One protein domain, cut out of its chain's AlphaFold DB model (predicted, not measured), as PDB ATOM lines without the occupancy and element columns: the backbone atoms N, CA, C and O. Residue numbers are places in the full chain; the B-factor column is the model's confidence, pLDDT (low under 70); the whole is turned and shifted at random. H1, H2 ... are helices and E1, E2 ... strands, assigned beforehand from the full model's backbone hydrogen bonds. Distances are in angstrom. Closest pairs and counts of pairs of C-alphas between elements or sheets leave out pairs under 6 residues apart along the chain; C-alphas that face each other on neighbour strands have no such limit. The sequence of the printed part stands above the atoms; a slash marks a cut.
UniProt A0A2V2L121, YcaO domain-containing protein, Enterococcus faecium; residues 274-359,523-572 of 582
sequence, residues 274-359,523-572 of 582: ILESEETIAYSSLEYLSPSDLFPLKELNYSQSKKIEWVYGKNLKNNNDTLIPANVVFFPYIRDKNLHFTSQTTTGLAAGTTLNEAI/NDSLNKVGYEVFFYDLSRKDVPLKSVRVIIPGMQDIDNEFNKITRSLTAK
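Overview. This is residues 274 to 359 and 523 to 572 of the 582 residues of the protein "YcaO domain-containing protein" of Enterococcus faecium (UniProt A0A2V2L121). A strongly twisted sheet of six antiparallel strands winds through the domain, its longest strand, E2, bending sharply to join E1 and E3 with the E5, E6 and E4 part. Five short helices lie round it: H1 beside E2, H3 over E6, H2 near one end of E3, and H4 and H5 off the sheet, while long loops run between the parts. The printed part has 136 residues, with six named strands and five named helices: along the chain E1 is followed by H1 and H2, then come E2, E3 and E4, then H3 and H4, then E5 and E6, and H5 is last; the sheet is branched, its neighbour pairs are antiparallel, and the class is mixed, helices and strands, with under half of the residues in named elements. The whole is compact, with a radius of gyration of the C-alphas of 14.8 A, and rounded, spanning 40 by 35 by 33 A.

Along the chain. Begin at C-alpha 274, (-46.580, 27.905, -35.932), where E1, residues 274 to 277, starts. E2, residues 307 to 315, runs 22.4 A and bends by 64 degrees at residue 312. Next come E3, residues 321 to 325, 13.1 A; E4, residues 349 to 352; E5, residues 534 to 537; and E6, residues 546 to 551, 16.4 A, beginning at (-39.082, 39.919, -16.811). The helices are H1, residues 278 to 283; H2, 291 to 294; H3, 355 to 359; H4, 523 to 528; and H5, 567 to 570, ending at (-14.938, 27.212, -36.683).

Arrangement. Look first at E2: E1 and E5 lie on one side of it, E3 on the other side. N 274 and O 310 join E1 to E2 within hydrogen-bond range at 2.9 A. In the hairpin E2 and E3, N 313 and O 322 are 2.8 A apart; between E2 and E5, N 314 and O 535 are 2.8 A apart. In the hairpin E5 and E6, find N 536 and O 549 at 2.9 A; on the other side of E6, N 352 of E4 and O 546 are 2.9 A apart. H3 is on the sheet, over E6, at a height of 6.1 A; its closest C-alphas to E6 are Leu 355 and Lys 546, 5.4 A. H1 is on the sheet and stands at the sheet's level, at a height of 2.6 A; the closest C-alphas of H1 and E2 are those of Glu 278 and Lys 307, 7.3 A apart. H2 is only just not on the sheet, with 4 pairs of C-alphas within 10 A; H4 and H5 are not on it and are apart from each other. In H1, H3 and H4 every O i to N i+4 pair is within hydrogen-bond range; H2 and H5 are too short for one.

Size, cuts and confidence. The C-alphas of Asp 542 and Lys 572, the two farthest apart, are 44.0 A apart. Residues 360 to 522 are not printed; C-alphas 359 and 523 stand 10.3 A apart across the cut. The links H2 to E2, E3 to E4 and E6 to H5 are long. The model's pLDDT is under 70 at residues 296 to 301, 560 to 561 and 571 to 572.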
ATOM      1  N   ILE A 274     -46.416  28.215 -34.509       97.44
ATOM      2  CA  ILE A 274     -46.580  27.905 -35.932       97.44
ATOM      3  C   ILE A 274     -45.811  26.617 -36.221       97.44
ATOM      4  O   ILE A 274     -44.615  26.553 -35.961       97.44
ATOM      5  N   LEU A 275     -46.485  25.594 -36.746       97.50
ATOM      6  CA  LEU A 275     -45.854  24.336 -37.150       97.50
ATOM      7  C   LEU A 275     -45.667  24.324 -38.665       97.50
ATOM      8  O   LEU A 275     -46.623  24.069 -39.398       97.50
ATOM      9  N   GLU A 276     -44.450  24.585 -39.130       97.19
ATOM     10  CA  GLU A 276     -44.182  24.684 -40.562       97.19
ATOM     11  C   GLU A 276     -42.705  24.428 -40.902       97.19
ATOM     12  O   GLU A 276     -41.845  24.407 -40.015       97.19
ATOM     13  N   SER A 277     -42.414  24.147 -42.173       95.94
ATOM     14  CA  SER A 277     -41.040  23.954 -42.651       95.94
ATOM     15  C   SER A 277     -40.319  25.291 -42.864       95.94
ATOM     16  O   SER A 277     -40.967  26.312 -43.109       95.94
ATOM     17  N   GLU A 278     -38.983  25.298 -42.779       95.06
ATOM     18  CA  GLU A 278     -38.191  26.493 -43.110       95.06
ATOM     19  C   GLU A 278     -38.409  26.895 -44.569       95.06
ATOM     20  O   GLU A 278     -38.571  28.075 -44.853       95.06
ATOM     21  N   GLU A 279     -38.481  25.922 -45.480       94.94
ATOM     22  CA  GLU A 279     -38.725  26.164 -46.903       94.94
ATOM     23  C   GLU A 279     -40.029  26.946 -47.130       94.94
ATOM     24  O   GLU A 279     -40.029  27.977 -47.801       94.94
ATOM     25  N   THR A 280     -41.135  26.526 -46.510       96.31
ATOM     26  CA  THR A 280     -42.415  27.248 -46.595       96.31
ATOM     27  C   THR A 280     -42.310  28.662 -46.006       96.31
ATOM     28  O   THR A 280     -42.865  29.605 -46.571       96.31
ATOM     29  N   ILE A 281     -41.611  28.826 -44.875       95.44
ATOM     30  CA  ILE A 281     -41.421  30.138 -44.242       95.44
ATOM     31  C   ILE A 281     -40.577  31.053 -45.125       95.44
ATOM     32  O   ILE A 281     -40.919  32.222 -45.251       95.44
ATOM     33  N   ALA A 282     -39.552  30.535 -45.797       93.50
ATOM     34  CA  ALA A 282     -38.719  31.304 -46.713       93.50
ATOM     35  C   ALA A 282     -39.510  31.866 -47.911       93.50
ATOM     36  O   ALA A 282     -39.157  32.918 -48.443       93.50
ATOM     37  N   TYR A 283     -40.603  31.205 -48.320       93.56
ATOM     38  CA  TYR A 283     -41.534  31.731 -49.329       93.56
ATOM     39  C   TYR A 283     -42.531  32.757 -48.775       93.56
ATOM     40  O   TYR A 283     -43.133  33.511 -49.543       93.56
ATOM     41  N   SER A 284     -42.727  32.799 -47.456       84.38
ATOM     42  CA  SER A 284     -43.483  33.862 -46.801       84.38
ATOM     43  C   SER A 284     -42.567  35.076 -46.640       84.38
ATOM     44  O   SER A 284     -41.411  34.940 -46.265       84.38
ATOM     45  N   SER A 285     -43.040  36.291 -46.902       86.81
ATOM     46  CA  SER A 285     -42.239  37.519 -46.745       86.81
ATOM     47  C   SER A 285     -41.929  37.874 -45.275       86.81
ATOM     48  O   SER A 285     -41.787  39.049 -44.940       86.81
ATOM     49  N   LEU A 286     -41.932  36.885 -44.380       91.62
ATOM     50  CA  LEU A 286     -41.714  37.020 -42.947       91.62
ATOM     51  C   LEU A 286     -40.213  37.003 -42.646       91.62
ATOM     52  O   LEU A 286     -39.457  36.236 -43.236       91.62
ATOM     53  N   GLU A 287     -39.782  37.823 -41.688       95.06
ATOM     54  CA  GLU A 287     -38.429  37.733 -41.135       95.06
ATOM     55  C   GLU A 287     -38.337  36.463 -40.274       95.06
ATOM     56  O   GLU A 287     -39.229  36.195 -39.464       95.06
ATOM     57  N   TYR A 288     -37.278  35.672 -40.429       96.19
ATOM     58  CA  TYR A 288     -37.069  34.459 -39.641       96.19
ATOM     59  C   TYR A 288     -35.584  34.226 -39.361       96.19
ATOM     60  O   TYR A 288     -34.722  34.655 -40.124       96.19
ATOM     61  N   LEU A 289     -35.293  33.539 -38.258       95.38
ATOM     62  CA  LEU A 289     -33.954  33.070 -37.924       95.38
ATOM     63  C   LEU A 289     -33.774  31.646 -38.456       95.38
ATOM     64  O   LEU A 289     -34.404  30.717 -37.940       95.38
ATOM     65  N   SER A 290     -32.922  31.467 -39.469       92.88
ATOM     66  CA  SER A 290     -32.660  30.140 -40.030       92.88
ATOM     67  C   SER A 290     -32.001  29.235 -38.984       92.88
ATOM     68  O   SER A 290     -31.013  29.629 -38.357       92.88
ATOM     69  N   PRO A 291     -32.468  27.983 -38.819       91.44
ATOM     70  CA  PRO A 291     -31.751  26.977 -38.044       91.44
ATOM     71  C   PRO A 291     -30.289  26.811 -38.480       91.44
ATOM     72  O   PRO A 291     -29.432  26.541 -37.641       91.44
ATOM     73  N   SER A 292     -29.996  27.003 -39.771       86.56
ATOM     74  CA  SER A 292     -28.644  26.862 -40.326       86.56
ATOM     75  C   SER A 292     -27.697  27.996 -39.912       86.56
ATOM     76  O   SER A 292     -26.482  27.795 -39.910       86.56
ATOM     77  N   ASP A 293     -28.229  29.157 -39.510       87.62
ATOM     78  CA  ASP A 293     -27.428  30.282 -39.004       87.62
ATOM     79  C   ASP A 293     -26.931  30.043 -37.570       87.62
ATOM     80  O   ASP A 293     -25.955  30.653 -37.124       87.62
ATOM     81  N   LEU A 294     -27.591  29.147 -36.826       86.31
ATOM     82  CA  LEU A 294     -27.241  28.843 -35.440       86.31
ATOM     83  C   LEU A 294     -25.948  28.021 -35.360       86.31
ATOM     84  O   LEU A 294     -25.024  28.392 -34.635       86.31
ATOM     85  N   PHE A 295     -25.884  26.912 -36.099       78.75
ATOM     86  CA  PHE A 295     -24.723  26.025 -36.234       78.75
ATOM     87  C   PHE A 295     -24.922  25.091 -37.446       78.75
ATOM     88  O   PHE A 295     -26.055  24.876 -37.874       78.75
ATOM     89  N   PRO A 296     -23.853  24.493 -38.003       66.56
ATOM     90  CA  PRO A 296     -23.944  23.496 -39.062       66.56
ATOM     91  C   PRO A 296     -24.766  22.289 -38.593       66.56
ATOM     92  O   PRO A 296     -24.365  21.562 -37.691       66.56
ATOM     93  N   LEU A 297     -25.904  22.039 -39.238       66.69
ATOM     94  CA  LEU A 297     -26.873  21.017 -38.816       66.69
ATOM     95  C   LEU A 297     -26.575  19.602 -39.342       66.69
ATOM     96  O   LEU A 297     -27.454  18.738 -39.333       66.69
ATOM     97  N   LYS A 298     -25.347  19.350 -39.817       54.28
ATOM     98  CA  LYS A 298     -24.986  18.102 -40.513       54.28
ATOM     99  C   LYS A 298     -25.146  16.847 -39.650       54.28
ATOM    100  O   LYS A 298     -25.369  15.782 -40.210       54.28
ATOM    101  N   GLU A 299     -25.074  16.962 -38.326       53.47
ATOM    102  CA  GLU A 299     -25.126  15.806 -37.419       53.47
ATOM    103  C   GLU A 299     -26.541  15.486 -36.899       53.47
ATOM    104  O   GLU A 299     -26.775  14.396 -36.386       53.47
ATOM    105  N   LEU A 300     -27.523  16.382 -37.085       59.91
ATOM    106  CA  LEU A 300     -28.869  16.256 -36.493       59.91
ATOM    107  C   LEU A 300     -29.979  15.935 -37.509       59.91
ATOM    108  O   LEU A 300     -31.163  16.067 -37.194       59.91
ATOM    109  N   ASN A 301     -29.614  15.490 -38.722       66.88
ATOM    110  CA  ASN A 301     -30.551  15.125 -39.799       66.88
ATOM    111  C   ASN A 301     -31.627  16.200 -40.062       66.88
ATOM    112  O   ASN A 301     -32.786  15.886 -40.343       66.88
ATOM    113  N   TYR A 302     -31.274  17.479 -39.930       83.44
ATOM    114  CA  TYR A 302     -32.184  18.567 -40.270       83.44
ATOM    115  C   TYR A 302     -32.228  18.776 -41.786       83.44
ATOM    116  O   TYR A 302     -31.187  18.839 -42.442       83.44
ATOM    117  N   SER A 303     -33.432  18.940 -42.330       88.00
ATOM    118  CA  SER A 303     -33.673  19.420 -43.690       88.00
ATOM    119  C   SER A 303     -34.609  20.622 -43.643       88.00
ATOM    120  O   SER A 303     -35.474  20.698 -42.773       88.00
ATOM    121  N   GLN A 304     -34.501  21.534 -44.609       91.06
ATOM    122  CA  GLN A 304     -35.373  22.719 -44.669       91.06
ATOM    123  C   GLN A 304     -36.856  22.363 -44.866       91.06
ATOM    124  O   GLN A 304     -37.732  23.121 -44.461       91.06
ATOM    125  N   SER A 305     -37.135  21.180 -45.424       92.81
ATOM    126  CA  SER A 305     -38.479  20.613 -45.582       92.81
ATOM    127  C   SER A 305     -39.059  20.014 -44.293       92.81
ATOM    128  O   SER A 305     -40.255  19.717 -44.223       92.81
ATOM    129  N   LYS A 306     -38.239  19.824 -43.250       92.31
ATOM    130  CA  LYS A 306     -38.686  19.322 -41.948       92.31
ATOM    131  C   LYS A 306     -39.558  20.373 -41.268       92.31
ATOM    132  O   LYS A 306     -39.117  21.494 -41.026       92.31
ATOM    133  N   LYS A 307     -40.784  19.993 -40.900       95.50
ATOM    134  CA  LYS A 307     -41.646  20.852 -40.084       95.50
ATOM    135  C   LYS A 307     -41.106  20.943 -38.663       95.50
ATOM    136  O   LYS A 307     -40.880  19.922 -38.015       95.50
ATOM    137  N   ILE A 308     -40.937  22.169 -38.191       95.94
ATOM    138  CA  ILE A 308     -40.576  22.484 -36.810       95.94
ATOM    139  C   ILE A 308     -41.537  23.539 -36.269       95.94
ATOM    140  O   ILE A 308     -42.358  24.101 -36.996       95.94
ATOM    141  N   GLU A 309     -41.464  23.775 -34.967       97.75
ATOM    142  CA  GLU A 309     -42.269  24.793 -34.305       97.75
ATOM    143  C   GLU A 309     -41.547  26.133 -34.302       97.75
ATOM    144  O   GLU A 309     -40.349  26.201 -34.025       97.75
ATOM    145  N   TRP A 310     -42.299  27.197 -34.556       98.25
ATOM    146  CA  TRP A 310     -41.825  28.571 -34.623       98.25
ATOM    147  C   TRP A 310     -42.662  29.466 -33.719       98.25
ATOM    148  O   TRP A 310     -43.865  29.254 -33.544       98.25
ATOM    149  N   VAL A 311     -42.019  30.496 -33.178       98.31
ATOM    150  CA  VAL A 311     -42.641  31.551 -32.378       98.31
ATOM    151  C   VAL A 311     -42.195  32.922 -32.862       98.31
ATOM    152  O   VAL A 311     -41.081  33.077 -33.352       98.31
ATOM    153  N   TYR A 312     -43.043  33.935 -32.697       97.69
ATOM    154  CA  TYR A 312     -42.658  35.319 -32.974       97.69
ATOM    155  C   TYR A 312     -41.820  35.878 -31.824       97.69
ATOM    156  O   TYR A 312     -42.343  36.158 -30.745       97.69
ATOM    157  N   GLY A 313     -40.523  36.025 -32.065       97.62
ATOM    158  CA  GLY A 313     -39.620  36.830 -31.254       97.62
ATOM    159  C   GLY A 313     -39.314  38.162 -31.929       97.62
ATOM    160  O   GLY A 313     -40.083  38.658 -32.754       97.62
ATOM    161  N   LYS A 314     -38.176  38.745 -31.562       97.81
ATOM    162  CA  LYS A 314     -37.730  40.058 -32.014       97.81
ATOM    163  C   LYS A 314     -36.269  40.037 -32.431       97.81
ATOM    164  O   LYS A 314     -35.442  39.472 -31.719       97.81
ATOM    165  N   ASN A 315     -35.937  40.737 -33.511       96.19
ATOM    166  CA  ASN A 315     -34.568  41.168 -33.789       96.19
ATOM    167  C   ASN A 315     -34.293  42.477 -33.027       96.19
ATOM    168  O   ASN A 315     -34.989  43.473 -33.206       96.19
ATOM    169  N   LEU A 316     -33.288  42.502 -32.149       94.94
ATOM    170  CA  LEU A 316     -33.009  43.639 -31.263       94.94
ATOM    171  C   LEU A 316     -32.557  44.897 -32.023       94.94
ATOM    172  O   LEU A 316     -32.725  46.008 -31.524       94.94
ATOM    173  N   LYS A 317     -31.986  44.747 -33.224       90.75
ATOM    174  CA  LYS A 317     -31.485  45.865 -34.037       90.75
ATOM    175  C   LYS A 317     -32.602  46.797 -34.511       90.75
ATOM    176  O   LYS A 317     -32.430  48.013 -34.491       90.75
ATOM    177  N   ASN A 318     -33.717  46.232 -34.962       89.25
ATOM    178  CA  ASN A 318     -34.837  46.950 -35.587       89.25
ATOM    179  C   ASN A 318     -36.166  46.776 -34.823       89.25
ATOM    180  O   ASN A 318     -37.119  47.500 -35.092       89.25
ATOM    181  N   ASN A 319     -36.216  45.865 -33.843       91.19
ATOM    182  CA  ASN A 319     -37.409  45.449 -33.104       91.19
ATOM    183  C   ASN A 319     -38.529  44.859 -33.992       91.19
ATOM    184  O   ASN A 319     -39.710  44.881 -33.615       91.19
ATOM    185  N   ASN A 320     -38.164  44.321 -35.158       94.12
ATOM    186  CA  ASN A 320     -39.078  43.624 -36.059       94.12
ATOM    187  C   ASN A 320     -39.542  42.301 -35.451       94.12
ATOM    188  O   ASN A 320     -38.810  41.675 -34.686       94.12
ATOM    189  N   ASP A 321     -40.760  41.882 -35.799       96.50
ATOM    190  CA  ASP A 321     -41.229  40.529 -35.501       96.50
ATOM    191  C   ASP A 321     -40.470  39.526 -36.372       96.50
ATOM    192  O   ASP A 321     -40.503  39.611 -37.598       96.50
ATOM    193  N   THR A 322     -39.810  38.569 -35.725       97.31
ATOM    194  CA  THR A 322     -38.992  37.544 -36.381       97.31
ATOM    195  C   THR A 322     -39.457  36.168 -35.925       97.31
ATOM    196  O   THR A 322     -39.583  35.925 -34.724       97.31
ATOM    197  N   LEU A 323     -39.692  35.243 -36.854       98.25
ATOM    198  CA  LEU A 323     -39.941  33.842 -36.522       98.25
ATOM    199  C   LEU A 323     -38.653  33.187 -36.015       98.25
ATOM    200  O   LEU A 323     -37.644  33.132 -36.712       98.25
ATOM    201  N   ILE A 324     -38.700  32.666 -34.793       98.12
ATOM    202  CA  ILE A 324     -37.597  31.969 -34.134       98.12
ATOM    203  C   ILE A 324     -38.026  30.519 -33.885       98.12
ATOM    204  O   ILE A 324     -39.147  30.297 -33.412       98.12
ATOM    205  N   PRO A 325     -37.168  29.519 -34.148       96.94
ATOM    206  CA  PRO A 325     -37.492  28.136 -33.832       96.94
ATOM    207  C   PRO A 325     -37.744  27.923 -32.328       96.94
ATOM    208  O   PRO A 325     -36.902  28.235 -31.485       96.94
ATOM    209  N   ALA A 326     -38.883  27.334 -31.970       97.62
ATOM    210  CA  ALA A 326     -39.312  27.149 -30.581       97.62
ATOM    211  C   ALA A 326     -38.356  26.253 -29.766       97.62
ATOM    212  O   ALA A 326     -38.180  26.478 -28.567       97.62
ATOM    213  N   ASN A 327     -37.682  25.296 -30.422       94.50
ATOM    214  CA  ASN A 327     -36.690  24.395 -29.812       94.50
ATOM    215  C   ASN A 327     -35.530  25.154 -29.137       94.50
ATOM    216  O   ASN A 327     -34.978  24.649 -28.161       94.50
ATOM    217  N   VAL A 328     -35.163  26.347 -29.624       95.00
ATOM    218  CA  VAL A 328     -34.089  27.173 -29.031       95.00
ATOM    219  C   VAL A 328     -34.608  28.289 -28.125       95.00
ATOM    220  O   VAL A 328     -33.817  29.024 -27.538       95.00
ATOM    221  N   VAL A 329     -35.931  28.410 -27.980       97.81
ATOM    222  CA  VAL A 329     -36.575  29.403 -27.115       97.81
ATOM    223  C   VAL A 329     -36.878  28.814 -25.743       97.81
ATOM    224  O   VAL A 329     -36.375  29.310 -24.728       97.81
ATOM    225  N   PHE A 330     -37.675  27.748 -25.707       97.94
ATOM    226  CA  PHE A 330     -38.206  27.196 -24.462       97.94
ATOM    227  C   PHE A 330     -37.239  26.220 -23.790       97.94
ATOM    228  O   PHE A 330     -36.434  25.560 -24.446       97.94
ATOM    229  N   PHE A 331     -37.330  26.121 -22.465       95.94
ATOM    230  CA  PHE A 331     -36.586  25.147 -21.675       95.94
ATOM    231  C   PHE A 331     -37.386  24.707 -20.432       95.94
ATOM    232  O   PHE A 331     -37.806  25.566 -19.657       95.94
ATOM    233  N   PRO A 332     -37.554  23.393 -20.205       94.62
ATOM    234  CA  PRO A 332     -37.315  22.337 -21.183       94.62
ATOM    235  C   PRO A 332     -38.328  22.419 -22.342       94.62
ATOM    236  O   PRO A 332     -39.518  22.660 -22.158       94.62
ATOM    237  N   TYR A 333     -37.859  22.192 -23.560       94.62
ATOM    238  CA  TYR A 333     -38.667  21.988 -24.752       94.62
ATOM    239  C   TYR A 333     -39.135  20.526 -24.812       94.62
ATOM    240  O   TYR A 333     -38.468  19.643 -25.360       94.62
ATOM    241  N   ILE A 334     -40.275  20.248 -24.179       91.75
ATOM    242  CA  ILE A 334     -40.865  18.905 -24.093       91.75
ATOM    243  C   ILE A 334     -41.884  18.733 -25.220       91.75
ATOM    244  O   ILE A 334     -43.083  18.941 -25.052       91.75
ATOM    245  N   ARG A 335     -41.372  18.381 -26.399       92.19
ATOM    246  CA  ARG A 335     -42.145  18.070 -27.612       92.19
ATOM    247  C   ARG A 335     -41.684  16.744 -28.207       92.19
ATOM    248  O   ARG A 335     -40.617  16.249 -27.834       92.19
ATOM    249  N   ASP A 336     -42.461  16.199 -29.144       91.25
ATOM    250  CA  ASP A 336     -42.070  15.026 -29.937       91.25
ATOM    251  C   ASP A 336     -40.649  15.221 -30.491       91.25
ATOM    252  O   ASP A 336     -40.358  16.271 -31.066       91.25
ATOM    253  N   LYS A 337     -39.775  14.218 -30.326       88.06
ATOM    254  CA  LYS A 337     -38.379  14.229 -30.795       88.06
ATOM    255  C   LYS A 337     -38.256  14.597 -32.276       88.06
ATOM    256  O   LYS A 337     -37.275  15.228 -32.660       88.06
ATOM    257  N   ASN A 338     -39.255  14.270 -33.094       89.25
ATOM    258  CA  ASN A 338     -39.292  14.627 -34.510       89.25
ATOM    259  C   ASN A 338     -39.333  16.143 -34.750       89.25
ATOM    260  O   ASN A 338     -38.927  16.585 -35.816       89.25
ATOM    261  N   LEU A 339     -39.759  16.948 -33.774       91.69
ATOM    262  CA  LEU A 339     -39.769  18.412 -33.855       91.69
ATOM    263  C   LEU A 339     -38.454  19.049 -33.391       91.69
ATOM    264  O   LEU A 339     -38.280  20.260 -33.523       91.69
ATOM    265  N   HIS A 340     -37.533  18.256 -32.834       91.00
ATOM    266  CA  HIS A 340     -36.232  18.752 -32.400       91.00
ATOM    267  C   HIS A 340     -35.291  18.784 -33.601       91.00
ATOM    268  O   HIS A 340     -35.229  17.840 -34.391       91.00
ATOM    269  N   PHE A 341     -34.548  19.874 -33.731       88.06
ATOM    270  CA  PHE A 341     -33.408  19.979 -34.644       88.06
ATOM    271  C   PHE A 341     -32.103  20.233 -33.887       88.06
ATOM    272  O   PHE A 341     -31.046  20.268 -34.506       88.06
ATOM    273  N   THR A 342     -32.166  20.425 -32.565       87.50
ATOM    274  CA  THR A 342     -30.992  20.632 -31.722       87.50
ATOM    275  C   THR A 342     -31.215  20.200 -30.277       87.50
ATOM    276  O   THR A 342     -32.352  20.152 -29.797       87.50
ATOM    277  N   SER A 343     -30.122  19.905 -29.567       86.69
ATOM    278  CA  SER A 343     -30.170  19.692 -28.122       86.69
ATOM    279  C   SER A 343     -30.512  20.992 -27.394       86.69
ATOM    280  O   SER A 343     -30.247  22.102 -27.862       86.69
ATOM    281  N   GLN A 344     -31.117  20.866 -26.222       88.38
ATOM    282  CA  GLN A 344     -31.580  22.014 -25.454       88.38
ATOM    283  C   GLN A 344     -30.445  22.622 -24.630       88.38
ATOM    284  O   GLN A 344     -29.480  21.944 -24.292       88.38
ATOM    285  N   THR A 345     -30.568  23.904 -24.306       90.25
ATOM    286  CA  THR A 345     -29.593  24.641 -23.498       90.25
ATOM    287  C   THR A 345     -30.293  25.731 -22.694       90.25
ATOM    288  O   THR A 345     -31.345  26.247 -23.091       90.25
ATOM    289  N   THR A 346     -29.708  26.101 -21.562       94.19
ATOM    290  CA  THR A 346     -30.140  27.252 -20.761       94.19
ATOM    291  C   THR A 346     -29.502  28.563 -21.210       94.19
ATOM    292  O   THR A 346     -29.987  29.617 -20.825       94.19
ATOM    293  N   THR A 347     -28.496  28.513 -22.083       95.12
ATOM    294  CA  THR A 347     -27.753  29.682 -22.564       95.12
ATOM    295  C   THR A 347     -28.641  30.772 -23.131       95.12
ATOM    296  O   THR A 347     -29.475  30.525 -24.008       95.12
ATOM    297  N   GLY A 348     -28.437  31.992 -22.641       96.94
ATOM    298  CA  GLY A 348     -29.188  33.162 -23.059       96.94
ATOM    299  C   GLY A 348     -30.551  33.279 -22.383       96.94
ATOM    300  O   GLY A 348     -31.273  34.228 -22.692       96.94
ATOM    301  N   LEU A 349     -30.934  32.356 -21.489       98.25
ATOM    302  CA  LEU A 349     -32.018  32.636 -20.554       98.25
ATOM    303  C   LEU A 349     -31.526  33.626 -19.513       98.25
ATOM    304  O   LEU A 349     -30.433  33.503 -18.976       98.25
ATOM    305  N   ALA A 350     -32.356  34.619 -19.246       96.56
ATOM    306  CA  ALA A 350     -32.057  35.608 -18.235       96.56
ATOM    307  C   ALA A 350     -33.339  36.190 -17.657       96.56
ATOM    308  O   ALA A 350     -34.329  36.391 -18.373       96.56
ATOM    309  N   ALA A 351     -33.296  36.526 -16.372       93.50
ATOM    310  CA  ALA A 351     -34.308  37.337 -15.716       93.50
ATOM    311  C   ALA A 351     -33.777  38.701 -15.260       93.50
ATOM    312  O   ALA A 351     -32.610  38.879 -14.916       93.50
ATOM    313  N   GLY A 352     -34.677  39.679 -15.224       88.62
ATOM    314  CA  GLY A 352     -34.406  41.042 -14.788       88.62
ATOM    315  C   GLY A 352     -35.662  41.721 -14.259       88.62
ATOM    316  O   GLY A 352     -36.784  41.253 -14.452       88.62
ATOM    317  N   THR A 353     -35.488  42.847 -13.582       84.06
ATOM    318  CA  THR A 353     -36.598  43.715 -13.166       84.06
ATOM    319  C   THR A 353     -37.244  44.398 -14.374       84.06
ATOM    320  O   THR A 353     -38.464  44.557 -14.432       84.06
ATOM    321  N   THR A 354     -36.437  44.699 -15.397       85.44
ATOM    322  CA  THR A 354     -36.869  45.240 -16.690       85.44
ATOM    323  C   THR A 354     -36.532  44.283 -17.836       85.44
ATOM    324  O   THR A 354     -35.661  43.420 -17.715       85.44
ATOM    325  N   LEU A 355     -37.223  44.434 -18.973       90.06
ATOM    326  CA  LEU A 355     -36.954  43.622 -20.166       90.06
ATOM    327  C   LEU A 355     -35.527  43.863 -20.682       90.06
ATOM    328  O   LEU A 355     -34.827  42.912 -21.006       90.06
ATOM    329  N   ASN A 356     -35.071  45.117 -20.680       89.62
ATOM    330  CA  ASN A 356     -33.723  45.479 -21.123       89.62
ATOM    331  C   ASN A 356     -32.632  44.921 -20.200       89.62
ATOM    332  O   ASN A 356     -31.582  44.518 -20.692       89.62
ATOM    333  N   GLU A 357     -32.870  44.857 -18.884       87.19
ATOM    334  CA  GLU A 357     -31.954  44.186 -17.947       87.19
ATOM    335  C   GLU A 357     -31.864  42.691 -18.262       87.19
ATOM    336  O   GLU A 357     -30.762  42.162 -18.379       87.19
ATOM    337  N   ALA A 358     -33.006  42.025 -18.466       93.31
ATOM    338  CA  ALA A 358     -33.036  40.608 -18.819       93.31
ATOM    339  C   ALA A 358     -32.298  40.346 -20.149       93.31
ATOM    340  O   ALA A 358     -31.448  39.464 -20.217       93.31
ATOM    341  N   ILE A 359     -32.536  41.164 -21.183       95.62
ATOM    342  CA  ILE A 359     -31.825  41.060 -22.470       95.62
ATOM    343  C   ILE A 359     -30.319  41.268 -22.282       95.62
ATOM    344  O   ILE A 359     -29.531  40.479 -22.797       95.62
ATOM    345  N   ASN A 523     -25.324  46.221 -28.244       92.00
ATOM    346  CA  ASN A 523     -25.970  45.758 -29.469       92.00
ATOM    347  C   ASN A 523     -25.323  46.376 -30.721       92.00
ATOM    348  O   ASN A 523     -25.003  45.661 -31.667       92.00
ATOM    349  N   ASP A 524     -25.049  47.681 -30.724       91.38
ATOM    350  CA  ASP A 524     -24.375  48.360 -31.838       91.38
ATOM    351  C   ASP A 524     -22.960  47.801 -32.072       91.38
ATOM    352  O   ASP A 524     -22.529  47.637 -33.215       91.38
ATOM    353  N   SER A 525     -22.231  47.477 -31.000       92.06
ATOM    354  CA  SER A 525     -20.884  46.897 -31.079       92.06
ATOM    355  C   SER A 525     -20.888  45.477 -31.649       92.06
ATOM    356  O   SER A 525     -20.002  45.138 -32.430       92.06
ATOM    357  N   LEU A 526     -21.894  44.670 -31.300       94.44
ATOM    358  CA  LEU A 526     -22.097  43.328 -31.851       94.44
ATOM    359  C   LEU A 526     -22.481  43.381 -33.336       94.44
ATOM    360  O   LEU A 526     -21.859  42.712 -34.162       94.44
ATOM    361  N   ASN A 527     -23.421  44.255 -33.701       93.75
ATOM    362  CA  ASN A 527     -23.860  44.416 -35.088       93.75
ATOM    363  C   ASN A 527     -22.719  44.864 -36.015       93.75
ATOM    364  O   ASN A 527     -22.610  44.372 -37.137       93.75
ATOM    365  N   LYS A 528     -21.828  45.752 -35.547       93.50
ATOM    366  CA  LYS A 528     -20.656  46.215 -36.319       93.50
ATOM    367  C   LYS A 528     -19.719  45.089 -36.753       93.50
ATOM    368  O   LYS A 528     -19.040  45.239 -37.763       93.50
ATOM    369  N   VAL A 529     -19.666  43.990 -36.004       92.50
ATOM    370  CA  VAL A 529     -18.842  42.816 -36.333       92.50
ATOM    371  C   VAL A 529     -19.667  41.654 -36.904       92.50
ATOM    372  O   VAL A 529     -19.163  40.539 -37.014       92.50
ATOM    373  N   GLY A 530     -20.931  41.901 -37.263       92.94
ATOM    374  CA  GLY A 530     -21.807  40.923 -37.908       92.94
ATOM    375  C   GLY A 530     -22.464  39.914 -36.961       92.94
ATOM    376  O   GLY A 530     -22.781  38.808 -37.401       92.94
ATOM    377  N   TYR A 531     -22.631  40.244 -35.676       94.94
ATOM    378  CA  TYR A 531     -23.504  39.496 -34.762       94.94
ATOM    379  C   TYR A 531     -24.842  40.216 -34.616       94.94
ATOM    380  O   TYR A 531     -24.891  41.343 -34.122       94.94
ATOM    381  N   GLU A 532     -25.916  39.545 -35.015       95.56
ATOM    382  CA  GLU A 532     -27.284  39.981 -34.746       95.56
ATOM    383  C   GLU A 532     -27.787  39.361 -33.443       95.56
ATOM    384  O   GLU A 532     -27.405  38.247 -33.076       95.56
ATOM    385  N   VAL A 533     -28.636  40.098 -32.732       97.44
ATOM    386  CA  VAL A 533     -29.189  39.677 -31.445       97.44
ATOM    387  C   VAL A 533     -30.688  39.507 -31.602       97.44
ATOM    388  O   VAL A 533     -31.393  40.466 -31.910       97.44
ATOM    389  N   PHE A 534     -31.180  38.303 -31.342       98.31
ATOM    390  CA  PHE A 534     -32.601  37.987 -31.315       98.31
ATOM    391  C   PHE A 534     -33.038  37.716 -29.882       98.31
ATOM    392  O   PHE A 534     -32.245  37.249 -29.062       98.31
ATOM    393  N   PHE A 535     -34.300  37.985 -29.564       98.31
ATOM    394  CA  PHE A 535     -34.857  37.603 -28.274       98.31
ATOM    395  C   PHE A 535     -36.336  37.224 -28.347       98.31
ATOM    396  O   PHE A 535     -37.066  37.640 -29.243       98.31
ATOM    397  N   TYR A 536     -36.784  36.452 -27.363       98.50
ATOM    398  CA  TYR A 536     -38.192  36.158 -27.112       98.50
ATOM    399  C   TYR A 536     -38.541  36.547 -25.670       98.50
ATOM    400  O   TYR A 536     -37.823  36.171 -24.740       98.50
ATOM    401  N   ASP A 537     -39.625  37.307 -25.477       97.69
ATOM    402  CA  ASP A 537     -40.115  37.689 -24.145       97.69
ATOM    403  C   ASP A 537     -40.873  36.517 -23.504       97.69
ATOM    404  O   ASP A 537     -41.997  36.186 -23.883       97.69
ATOM    405  N   LEU A 538     -40.239  35.889 -22.515       97.75
ATOM    406  CA  LEU A 538     -40.776  34.783 -21.723       97.75
ATOM    407  C   LEU A 538     -41.540  35.272 -20.481       97.75
ATOM    408  O   LEU A 538     -41.937  34.459 -19.650       97.75
ATOM    409  N   SER A 539     -41.745  36.583 -20.317       94.62
ATOM    410  CA  SER A 539     -42.399  37.158 -19.140       94.62
ATOM    411  C   SER A 539     -43.778  36.555 -18.879       94.62
ATOM    412  O   SER A 539     -44.690  36.662 -19.702       94.62
ATOM    413  N   ARG A 540     -43.975  36.035 -17.667       92.38
ATOM    414  CA  ARG A 540     -45.269  35.517 -17.206       92.38
ATOM    415  C   ARG A 540     -45.987  36.537 -16.318       92.38
ATOM    416  O   ARG A 540     -45.376  37.471 -15.799       92.38
ATOM    417  N   LYS A 541     -47.317  36.449 -16.236       87.69
ATOM    418  CA  LYS A 541     -48.146  37.426 -15.490       87.69
ATOM    419  C   LYS A 541     -48.122  37.195 -13.980       87.69
ATOM    420  O   LYS A 541     -48.388  38.111 -13.215       87.69
ATOM    421  N   ASP A 542     -47.811  35.974 -13.591       88.56
ATOM    422  CA  ASP A 542     -47.795  35.413 -12.247       88.56
ATOM    423  C   ASP A 542     -46.419  35.473 -11.569       88.56
ATOM    424  O   ASP A 542     -46.260  34.988 -10.453       88.56
ATOM    425  N   VAL A 543     -45.430  36.090 -12.217       89.25
ATOM    426  CA  VAL A 543     -44.081  36.288 -11.674       89.25
ATOM    427  C   VAL A 543     -43.706  37.778 -11.682       89.25
ATOM    428  O   VAL A 543     -44.158  38.527 -12.554       89.25
ATOM    429  N   PRO A 544     -42.872  38.241 -10.731       86.56
ATOM    430  CA  PRO A 544     -42.496  39.652 -10.610       86.56
ATOM    431  C   PRO A 544     -41.466  40.098 -11.653       86.56
ATOM    432  O   PRO A 544     -41.365  41.291 -11.946       86.56
ATOM    433  N   LEU A 545     -40.690  39.155 -12.193       89.94
ATOM    434  CA  LEU A 545     -39.562  39.430 -13.077       89.94
ATOM    435  C   LEU A 545     -39.959  39.405 -14.558       89.94
ATOM    436  O   LEU A 545     -40.961  38.829 -14.983       89.94
ATOM    437  N   LYS A 546     -39.155  40.087 -15.363       92.56
ATOM    438  CA  LYS A 546     -39.082  39.919 -16.811       92.56
ATOM    439  C   LYS A 546     -38.128  38.769 -17.082       92.56
ATOM    440  O   LYS A 546     -37.070  38.720 -16.464       92.56
ATOM    441  N   SER A 547     -38.484  37.888 -18.004       96.75
ATOM    442  CA  SER A 547     -37.616  36.788 -18.420       96.75
ATOM    443  C   SER A 547     -37.542  36.763 -19.932       96.75
ATOM    444  O   SER A 547     -38.537  37.045 -20.597       96.75
ATOM    445  N   VAL A 548     -36.377  36.437 -20.475       98.38
ATOM    446  CA  VAL A 548     -36.155  36.375 -21.920       98.38
ATOM    447  C   VAL A 548     -35.334  35.156 -22.284       98.38
ATOM    448  O   VAL A 548     -34.577  34.646 -21.462       98.38
ATOM    449  N   ARG A 549     -35.457  34.731 -23.539       98.62
ATOM    450  CA  ARG A 549     -34.398  34.001 -24.231       98.62
ATOM    451  C   ARG A 549     -33.717  34.970 -25.182       98.62
ATOM    452  O   ARG A 549     -34.402  35.533 -26.027       98.62
ATOM    453  N   VAL A 550     -32.403  35.109 -25.087       98.50
ATOM    454  CA  VAL A 550     -31.551  35.774 -26.080       98.50
ATOM    455  C   VAL A 550     -30.874  34.720 -26.952       98.50
ATOM    456  O   VAL A 550     -30.508  33.650 -26.472       98.50
ATOM    457  N   ILE A 551     -30.718  35.016 -28.240       97.88
ATOM    458  CA  ILE A 551     -30.048  34.162 -29.221       97.88
ATOM    459  C   ILE A 551     -29.124  35.044 -30.062       97.88
ATOM    460  O   ILE A 551     -29.562  36.048 -30.624       97.88
ATOM    461  N   ILE A 552     -27.847  34.669 -30.153       96.81
ATOM    462  CA  ILE A 552     -26.846  35.357 -30.982       96.81
ATOM    463  C   ILE A 552     -26.219  34.317 -31.917       96.81
ATOM    464  O   ILE A 552     -25.294  33.607 -31.506       96.81
ATOM    465  N   PRO A 553     -26.727  34.182 -33.155       93.75
ATOM    466  CA  PRO A 553     -26.214  33.214 -34.115       93.75
ATOM    467  C   PRO A 553     -24.704  33.370 -34.331       93.75
ATOM    468  O   PRO A 553     -24.167  34.477 -34.427       93.75
ATOM    469  N   GLY A 554     -24.001  32.241 -34.376       89.94
ATOM    470  CA  GLY A 554     -22.553  32.196 -34.545       89.94
ATOM    471  C   GLY A 554     -21.713  32.330 -33.268       89.94
ATOM    472  O   GLY A 554     -20.505  32.125 -33.373       89.94
ATOM    473  N   MET A 555     -22.290  32.636 -32.097       92.19
ATOM    474  CA  MET A 555     -21.576  32.558 -30.811       92.19
ATOM    475  C   MET A 555     -21.646  31.149 -30.214       92.19
ATOM    476  O   MET A 555     -22.703  30.526 -30.194       92.19
ATOM    477  N   GLN A 556     -20.511  30.659 -29.712       89.88
ATOM    478  CA  GLN A 556     -20.362  29.279 -29.258       89.88
ATOM    479  C   GLN A 556     -20.990  29.061 -27.881       89.88
ATOM    480  O   GLN A 556     -20.637  29.736 -26.919       89.88
ATOM    481  N   ASP A 557     -21.858  28.063 -27.767       87.44
ATOM    482  CA  ASP A 557     -22.387  27.619 -26.479       87.44
ATOM    483  C   ASP A 557     -21.413  26.658 -25.758       87.44
ATOM    484  O   ASP A 557     -20.425  26.182 -26.332       87.44
ATOM    485  N   ILE A 558     -21.686  26.347 -24.494       82.19
ATOM    486  CA  ILE A 558     -21.163  25.175 -23.797       82.19
ATOM    487  C   ILE A 558     -21.835  23.939 -24.400       82.19
ATOM    488  O   ILE A 558     -23.028  23.709 -24.224       82.19
ATOM    489  N   ASP A 559     -21.059  23.149 -25.136       76.00
ATOM    490  CA  ASP A 559     -21.509  21.900 -25.746       76.00
ATOM    491  C   ASP A 559     -20.434  20.828 -25.578       76.00
ATOM    492  O   ASP A 559     -19.369  20.914 -26.189       76.00
ATOM    493  N   ASN A 560     -20.701  19.829 -24.741       69.25
ATOM    494  CA  ASN A 560     -19.756  18.757 -24.441       69.25
ATOM    495  C   ASN A 560     -19.554  17.775 -25.598       69.25
ATOM    496  O   ASN A 560     -18.483  17.178 -25.687       69.25
ATOM    497  N   GLU A 561     -20.538  17.642 -26.486       68.62
ATOM    498  CA  GLU A 561     -20.595  16.573 -27.487       68.62
ATOM    499  C   GLU A 561     -20.093  17.004 -28.871       68.62
ATOM    500  O   GLU A 561     -19.986  16.168 -29.756       68.62
ATOM    501  N   PHE A 562     -19.724  18.281 -29.049       70.94
ATOM    502  CA  PHE A 562     -19.333  18.875 -30.339       70.94
ATOM    503  C   PHE A 562     -20.439  18.872 -31.411       70.94
ATOM    504  O   PHE A 562     -20.166  19.178 -32.570       70.94
ATOM    505  N   ASN A 563     -21.691  18.646 -31.018       72.50
ATOM    506  CA  ASN A 563     -22.848  18.666 -31.911       72.50
ATOM    507  C   ASN A 563     -23.180  20.082 -32.441       72.50
ATOM    508  O   ASN A 563     -23.942  20.232 -33.396       72.50
ATOM    509  N   LYS A 564     -22.671  21.147 -31.802       78.88
ATOM    510  CA  LYS A 564     -22.958  22.561 -32.109       78.88
ATOM    511  C   LYS A 564     -21.676  23.365 -32.306       78.88
ATOM    512  O   LYS A 564     -21.282  24.155 -31.447       78.88
ATOM    513  N   ILE A 565     -21.024  23.207 -33.454       83.06
ATOM    514  CA  ILE A 565     -19.830  23.995 -33.800       83.06
ATOM    515  C   ILE A 565     -20.248  25.283 -34.511       83.06
ATOM    516  O   ILE A 565     -20.586  25.275 -35.684       83.06
ATOM    517  N   THR A 566     -20.212  26.414 -33.820       85.88
ATOM    518  CA  THR A 566     -20.636  27.713 -34.375       85.88
ATOM    519  C   THR A 566     -19.509  28.448 -35.111       85.88
ATOM    520  O   THR A 566     -18.335  28.092 -34.992       85.88
ATOM    521  N   ARG A 567     -19.845  29.551 -35.805       85.19
ATOM    522  CA  ARG A 567     -18.889  30.446 -36.492       85.19
ATOM    523  C   ARG A 567     -17.688  30.837 -35.618       85.19
ATOM    524  O   ARG A 567     -16.557  30.812 -36.101       85.19
ATOM    525  N   SER A 568     -17.917  31.178 -34.348       84.19
ATOM    526  CA  SER A 568     -16.861  31.544 -33.395       84.19
ATOM    527  C   SER A 568     -15.836  30.436 -33.165       84.19
ATOM    528  O   SER A 568     -14.652  30.732 -32.996       84.19
ATOM    529  N   LEU A 569     -16.285  29.179 -33.130       81.38
ATOM    530  CA  LEU A 569     -15.415  28.030 -32.922       81.38
ATOM    531  C   LEU A 569     -14.783  27.573 -34.242       81.38
ATOM    532  O   LEU A 569     -13.594  27.308 -34.265       81.38
ATOM    533  N   THR A 570     -15.509  27.571 -35.366       73.38
ATOM    534  CA  THR A 570     -14.938  27.212 -36.683       73.38
ATOM    535  C   THR A 570     -13.780  28.120 -37.099       73.38
ATOM    536  O   THR A 570     -12.817  27.647 -37.693       73.38
ATOM    537  N   ALA A 571     -13.828  29.412 -36.762       68.25
ATOM    538  CA  ALA A 571     -12.747  30.359 -37.055       68.25
ATOM    539  C   ALA A 571     -11.424  30.055 -36.316       68.25
ATOM    540  O   ALA A 571     -10.446  30.786 -36.467       68.25
ATOM    541  N   LYS A 572     -11.410  29.035 -35.456       68.44
ATOM    542  CA  LYS A 572     -10.411  28.786 -34.428       68.44
ATOM    543  C   LYS A 572     -10.239  27.265 -34.294       68.44
ATOM    544  O   LYS A 572     -11.022  26.655 -33.587       68.44
TER     545      LYS A 572